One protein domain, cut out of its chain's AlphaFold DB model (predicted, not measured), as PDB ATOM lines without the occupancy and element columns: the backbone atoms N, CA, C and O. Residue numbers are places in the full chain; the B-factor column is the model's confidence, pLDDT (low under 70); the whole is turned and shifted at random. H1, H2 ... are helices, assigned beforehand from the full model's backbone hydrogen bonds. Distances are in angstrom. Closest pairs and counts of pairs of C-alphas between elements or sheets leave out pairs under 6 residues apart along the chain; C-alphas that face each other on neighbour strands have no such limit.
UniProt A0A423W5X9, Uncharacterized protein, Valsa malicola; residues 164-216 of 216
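This is residues 164 to 216 of the 216 residues of an uncharacterized protein of Valsa malicola (UniProt A0A423W5X9). What is the shape? There is little regular structure: short helices H1, H2 and H3 and loops form a small body, from which residues 202 to 216, with H4, stick out as a tail. What is it made of? The printed part has 53 residues with four named helices, H1 to H4 in chain order, and no named strand; the class is all helix, with 21 residues in named elements. How drawn out is it? It spans 45 by 24 by 14 A and is only just extended, close to loose, with a radius of gyration of the C-alphas of 15.0 A.

Which helices come near? H1, residues 171 to 174, and H2, residues 177 to 182, are close but not clearly touching; their closest C-alphas, of Thr 172 and Gln 180, are 7.8 A apart. H2 and H3, residues 185 to 190, are also close but not clearly touching, closest at C-alphas 180 and 188, 7.5 A, with a steep tilt of 65 degrees, opposite ways. Which stay apart? H4, residues 207 to 211, is apart from H1, H2 and H3. Are the backbones helical? Every O i to N i+4 pair is within range in H2, H3 and H4; H1 is too short for one.

Where does H1 begin? C-alpha 171 is at (159.184, 5.534, 170.635). How long are H2 and H3? They measure 8.7 A and 8.9 A. Where does H4 end? C-alpha 211 is at (178.841, 20.038, 145.009).

Is anything cut or long? The printed part has no cut; H3 to H4 is a long link of 16 residues. Where is confidence low? Residues 197 to 205 and residue 216 are under 70.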
ATOM      1  N   PHE A 164     168.399   2.231 159.135       77.06
ATOM      2  CA  PHE A 164     167.612   1.470 158.150       77.06
ATOM      3  C   PHE A 164     166.904   0.247 158.766       77.06
ATOM      4  O   PHE A 164     166.036  -0.352 158.137       77.06
ATOM      5  N   MET A 165     167.288  -0.161 159.981       81.94
ATOM      6  CA  MET A 165     166.652  -1.254 160.712       81.94
ATOM      7  C   MET A 165     165.531  -0.690 161.576       81.94
ATOM      8  O   MET A 165     165.736   0.234 162.365       81.94
ATOM      9  N   ARG A 166     164.352  -1.306 161.491       83.19
ATOM     10  CA  ARG A 166     163.232  -0.960 162.361       83.19
ATOM     11  C   ARG A 166     163.581  -1.266 163.820       83.19
ATOM     12  O   ARG A 166     163.938  -2.395 164.155       83.19
ATOM     13  N   GLN A 167     163.404  -0.277 164.690       84.69
ATOM     14  CA  GLN A 167     163.560  -0.454 166.132       84.69
ATOM     15  C   GLN A 167     162.477  -1.381 166.704       84.69
ATOM     16  O   GLN A 167     161.346  -1.418 166.214       84.69
ATOM     17  N   GLN A 168     162.802  -2.098 167.785       84.56
ATOM     18  CA  GLN A 168     161.849  -2.984 168.469       84.56
ATOM     19  C   GLN A 168     160.644  -2.227 169.045       84.56
ATOM     20  O   GLN A 168     159.549  -2.777 169.132       84.56
ATOM     21  N   VAL A 169     160.836  -0.960 169.421       87.75
ATOM     22  CA  VAL A 169     159.806  -0.117 170.032       87.75
ATOM     23  C   VAL A 169     159.563   1.107 169.160       87.75
ATOM     24  O   VAL A 169     160.498   1.772 168.728       87.75
ATOM     25  N   ASN A 170     158.290   1.438 168.939       89.75
ATOM     26  CA  ASN A 170     157.904   2.714 168.349       89.75
ATOM     27  C   ASN A 170     157.914   3.806 169.434       89.75
ATOM     28  O   ASN A 170     156.914   4.013 170.128       89.75
ATOM     29  N   TRP A 171     159.040   4.504 169.598       90.81
ATOM     30  CA  TRP A 171     159.184   5.534 170.635       90.81
ATOM     31  C   TRP A 171     158.302   6.760 170.406       90.81
ATOM     32  O   TRP A 171     157.874   7.374 171.381       90.81
ATOM     33  N   THR A 172     157.937   7.068 169.161       89.38
ATOM     34  CA  THR A 172     156.967   8.130 168.848       89.38
ATOM     35  C   THR A 172     155.593   7.843 169.457       89.38
ATOM     36  O   THR A 172     154.908   8.772 169.885       89.38
ATOM     37  N   ALA A 173     155.202   6.567 169.522       91.81
ATOM     38  CA  ALA A 173     153.964   6.135 170.168       91.81
ATOM     39  C   ALA A 173     154.120   5.934 171.684       91.81
ATOM     40  O   ALA A 173     153.174   6.168 172.430       91.81
ATOM     41  N   LYS A 174     155.296   5.486 172.149       92.75
ATOM     42  CA  LYS A 174     155.500   5.103 173.556       92.75
ATOM     43  C   LYS A 174     155.887   6.269 174.474       92.75
ATOM     44  O   LYS A 174     155.560   6.230 175.655       92.75
ATOM     45  N   LEU A 175     156.596   7.284 173.974       93.69
ATOM     46  CA  LEU A 175     157.005   8.446 174.772       93.69
ATOM     47  C   LEU A 175     155.876   9.479 174.862       93.69
ATOM     48  O   LEU A 175     155.236   9.784 173.857       93.69
ATOM     49  N   SER A 176     155.684  10.086 176.036       95.06
ATOM     50  CA  SER A 176     154.733  11.193 176.204       95.06
ATOM     51  C   SER A 176     155.154  12.427 175.396       95.06
ATOM     52  O   SER A 176     156.338  12.629 175.118       95.06
ATOM     53  N   LYS A 177     154.199  13.298 175.040       95.50
ATOM     54  CA  LYS A 177     154.494  14.539 174.298       95.50
ATOM     55  C   LYS A 177     155.430  15.483 175.047       95.50
ATOM     56  O   LYS A 177     156.273  16.110 174.416       95.50
ATOM     57  N   GLU A 178     155.332  15.517 176.370       95.06
ATOM     58  CA  GLU A 178     156.259  16.250 177.231       95.06
ATOM     59  C   GLU A 178     157.698  15.745 177.057       95.06
ATOM     60  O   GLU A 178     158.603  16.528 176.763       95.06
ATOM     61  N   VAL A 179     157.907  14.424 177.137       94.81
ATOM     62  CA  VAL A 179     159.236  13.834 176.934       94.81
ATOM     63  C   VAL A 179     159.721  14.105 175.513       94.81
ATOM     64  O   VAL A 179     160.839  14.583 175.357       94.81
ATOM     65  N   GLN A 180     158.887  13.895 174.488       94.81
ATOM     66  CA  GLN A 180     159.236  14.213 173.095       94.81
ATOM     67  C   GLN A 180     159.651  15.685 172.922       94.81
ATOM     68  O   GLN A 180     160.592  15.977 172.183       94.81
ATOM     69  N   GLY A 181     158.975  16.611 173.609       94.94
ATOM     70  CA  GLY A 181     159.272  18.043 173.596       94.94
ATOM     71  C   GLY A 181     160.629  18.392 174.210       94.94
ATOM     72  O   GLY A 181     161.295  19.299 173.719       94.94
ATOM     73  N   SER A 182     161.060  17.635 175.223       94.19
ATOM     74  CA  SER A 182     162.337  17.833 175.926       94.19
ATOM     75  C   SER A 182     163.577  17.319 175.183       94.19
ATOM     76  O   SER A 182     164.694  17.690 175.535       94.19
ATOM     77  N   LEU A 183     163.399  16.462 174.173       92.69
ATOM     78  CA  LEU A 183     164.511  15.857 173.437       92.69
ATOM     79  C   LEU A 183     165.172  16.859 172.487       92.69
ATOM     80  O   LEU A 183     164.493  17.626 171.791       92.69
ATOM     81  N   THR A 184     166.499  16.783 172.386       92.00
ATOM     82  CA  THR A 184     167.250  17.517 171.361       92.00
ATOM     83  C   THR A 184     166.896  17.009 169.963       92.00
ATOM     84  O   THR A 184     166.316  15.933 169.795       92.00
ATOM     85  N   PHE A 185     167.262  17.777 168.936       89.06
ATOM     86  CA  PHE A 185     167.096  17.352 167.546       89.06
ATOM     87  C   PHE A 185     167.754  15.985 167.290       89.06
ATOM     88  O   PHE A 185     167.097  15.060 166.829       89.06
ATOM     89  N   GLU A 186     169.015  15.821 167.691       86.12
ATOM     90  CA  GLU A 186     169.769  14.575 167.505       86.12
ATOM     91  C   GLU A 186     169.118  13.385 168.222       86.12
ATOM     92  O   GLU A 186     168.989  12.307 167.648       86.12
ATOM     93  N   GLN A 187     168.642  13.586 169.453       89.38
ATOM     94  CA  GLN A 187     167.964  12.539 170.216       89.38
ATOM     95  C   GLN A 187     166.641  12.118 169.568       89.38
ATOM     96  O   GLN A 187     166.302  10.934 169.586       89.38
ATOM     97  N   LYS A 188     165.895  13.062 168.975       89.50
ATOM     98  CA  LYS A 188     164.683  12.747 168.202       89.50
ATOM     99  C   LYS A 188     165.012  11.881 166.992       89.50
ATOM    100  O   LYS A 188     164.270  10.943 166.717       89.50
ATOM    101  N   GLU A 189     166.122  12.149 166.310       86.69
ATOM    102  CA  GLU A 189     166.556  11.316 165.188       86.69
ATOM    103  C   GLU A 189     166.992   9.920 165.649       86.69
ATOM    104  O   GLU A 189     166.531   8.928 165.088       86.69
ATOM    105  N   TRP A 190     167.787   9.802 166.718       86.62
ATOM    106  CA  TRP A 190     168.213   8.494 167.242       86.62
ATOM    107  C   TRP A 190     167.047   7.632 167.735       86.62
ATOM    108  O   TRP A 190     167.066   6.410 167.592       86.62
ATOM    109  N   LEU A 191     166.009   8.257 168.289       88.12
ATOM    110  CA  LEU A 191     164.810   7.567 168.768       88.12
ATOM    111  C   LEU A 191     163.747   7.358 167.672       88.12
ATOM    112  O   LEU A 191     162.680   6.820 167.962       88.12
ATOM    113  N   GLY A 192     164.012   7.758 166.422       87.88
ATOM    114  CA  GLY A 192     163.096   7.539 165.298       87.88
ATOM    115  C   GLY A 192     161.848   8.433 165.298       87.88
ATOM    116  O   GLY A 192     160.850   8.084 164.665       87.88
ATOM    117  N   LEU A 193     161.886   9.563 166.015       88.81
ATOM    118  CA  LEU A 193     160.821  10.579 166.047       88.81
ATOM    119  C   LEU A 193     160.944  11.571 164.886       88.81
ATOM    120  O   LEU A 193     159.964  12.222 164.526       88.81
ATOM    121  N   GLY A 194     162.157  11.732 164.364       81.19
ATOM    122  CA  GLY A 194     162.462  12.642 163.276       81.19
ATOM    123  C   GLY A 194     162.340  12.009 161.891       81.19
ATOM    124  O   GLY A 194     162.048  10.822 161.736       81.19
ATOM    125  N   VAL A 195     162.537  12.836 160.864       76.69
ATOM    126  CA  VAL A 195     162.317  12.453 159.459       76.69
ATOM    127  C   VAL A 195     163.405  11.496 158.968       76.69
ATOM    128  O   VAL A 195     163.136  10.651 158.115       76.69
ATOM    129  N   ILE A 196     164.622  11.598 159.518       72.44
ATOM    130  CA  ILE A 196     165.772  10.811 159.056       72.44
ATOM    131  C   ILE A 196     166.016   9.544 159.891       72.44
ATOM    132  O   ILE A 196     166.710   8.631 159.439       72.44
ATOM    133  N   GLY A 197     165.407   9.436 161.075       67.44
ATOM    134  CA  GLY A 197     165.650   8.335 162.013       67.44
ATOM    135  C   GLY A 197     165.412   6.915 161.471       67.44
ATOM    136  O   GLY A 197     166.053   5.985 161.951       67.44
ATOM    137  N   ASN A 198     164.553   6.741 160.455       68.94
ATOM    138  CA  ASN A 198     164.195   5.425 159.890       68.94
ATOM    139  C   ASN A 198     164.630   5.201 158.427       68.94
ATOM    140  O   ASN A 198     164.338   4.152 157.856       68.94
ATOM    141  N   ILE A 199     165.272   6.182 157.786       67.81
ATOM    142  CA  ILE A 199     165.689   6.055 156.375       67.81
ATOM    143  C   ILE A 199     167.128   5.554 156.242       67.81
ATOM    144  O   ILE A 199     167.539   5.141 155.163       67.81
ATOM    145  N   GLY A 200     167.904   5.577 157.333       59.41
ATOM    146  CA  GLY A 200     169.307   5.164 157.326       59.41
ATOM    147  C   GLY A 200     170.190   6.008 156.408       59.41
ATOM    148  O   GLY A 200     171.214   5.518 155.951       59.41
ATOM    149  N   VAL A 201     169.788   7.250 156.128       58.12
ATOM    150  CA  VAL A 201     170.544   8.179 155.293       58.12
ATOM    151  C   VAL A 201     171.084   9.302 156.160       58.12
ATOM    152  O   VAL A 201     170.356   9.937 156.921       58.12
ATOM    153  N   THR A 202     172.370   9.567 156.000       55.19
ATOM    154  CA  THR A 202     173.067  10.700 156.602       55.19
ATOM    155  C   THR A 202     173.842  11.427 155.517       55.19
ATOM    156  O   THR A 202     174.606  10.803 154.783       55.19
ATOM    157  N   GLY A 203     173.658  12.738 155.423       53.69
ATOM    158  CA  GLY A 203     174.328  13.580 154.440       53.69
ATOM    159  C   GLY A 203     173.508  14.827 154.147       53.69
ATOM    160  O   GLY A 203     172.311  14.878 154.427       53.69
ATOM    161  N   ASP A 204     174.154  15.846 153.590       60.22
ATOM    162  CA  ASP A 204     173.422  16.979 153.043       60.22
ATOM    163  C   ASP A 204     172.710  16.521 151.766       60.22
ATOM    164  O   ASP A 204     173.349  16.286 150.745       60.22
ATOM    165  N   PHE A 205     171.384  16.386 151.792       67.19
ATOM    166  CA  PHE A 205     170.608  16.061 150.588       67.19
ATOM    167  C   PHE A 205     170.674  17.156 149.523       67.19
ATOM    168  O   PHE A 205     170.344  16.917 148.364       67.19
ATOM    169  N   ARG A 206     171.173  18.342 149.885       71.81
ATOM    170  CA  ARG A 206     171.571  19.380 148.942       71.81
ATOM    171  C   ARG A 206     172.937  19.082 148.328       71.81
ATOM    172  O   ARG A 206     173.507  19.998 147.754       71.81
ATOM    173  N   TYR A 207     173.487  17.864 148.420       72.62
ATOM    174  CA  TYR A 207     174.802  17.534 147.856       72.62
ATOM    175  C   TYR A 207     174.907  17.954 146.392       72.62
ATOM    176  O   TYR A 207     175.939  18.472 146.000       72.62
ATOM    177  N   MET A 208     173.830  17.840 145.607       78.38
ATOM    178  CA  MET A 208     173.829  18.351 144.239       78.38
ATOM    179  C   MET A 208     174.064  19.864 144.190       78.38
ATOM    180  O   MET A 208     174.911  20.323 143.440       78.38
ATOM    181  N   SER A 209     173.384  20.644 145.026       82.75
ATOM    182  CA  SER A 209     173.553  22.100 145.088       82.75
ATOM    183  C   SER A 209     174.855  22.533 145.776       82.75
ATOM    184  O   SER A 209     175.402  23.577 145.446       82.75
ATOM    185  N   ALA A 210     175.360  21.754 146.731       78.19
ATOM    186  CA  ALA A 210     176.605  22.027 147.445       78.19
ATOM    187  C   ALA A 210     177.839  21.654 146.605       78.19
ATOM    188  O   ALA A 210     178.828  22.380 146.602       78.19
ATOM    189  N   GLN A 211     177.775  20.536 145.878       81.38
ATOM    190  CA  GLN A 211     178.841  20.038 145.009       81.38
ATOM    191  C   GLN A 211     178.803  20.688 143.620       81.38
ATOM    192  O   GLN A 211     179.853  20.871 143.005       81.38
ATOM    193  N   TYR A 212     177.618  21.078 143.141       85.00
ATOM    194  CA  TYR A 212     177.411  21.718 141.840       85.00
ATOM    195  C   TYR A 212     176.604  23.025 141.970       85.00
ATOM    196  O   TYR A 212     175.510  23.138 141.416       85.00
ATOM    197  N   PRO A 213     177.132  24.060 142.650       80.81
ATOM    198  CA  PRO A 213     176.388  25.295 142.924       80.81
ATOM    199  C   PRO A 213     175.981  26.096 141.673       80.81
ATOM    200  O   PRO A 213     175.171  27.014 141.773       80.81
ATOM    201  N   GLY A 214     176.539  25.772 140.500       80.25
ATOM    202  CA  GLY A 214     176.269  26.454 139.230       80.25
ATOM    203  C   GLY A 214     175.331  25.722 138.266       80.25
ATOM    204  O   GLY A 214     175.037  26.270 137.207       80.25
ATOM    205  N   ILE A 215     174.877  24.506 138.589       71.19
ATOM    206  CA  ILE A 215     173.944  23.761 137.734       71.19
ATOM    207  C   ILE A 215     172.519  24.087 138.197       71.19
ATOM    208  O   ILE A 215     172.133  23.736 139.311       71.19
ATOM    209  N   LYS A 216     171.777  24.808 137.350       60.03
ATOM    210  CA  LYS A 216     170.330  25.029 137.481       60.03
ATOM    211  C   LYS A 216     169.563  23.986 136.688       60.03
ATOM    212  O   LYS A 216     170.020  23.674 135.567       60.03
TER     213      LYS A 216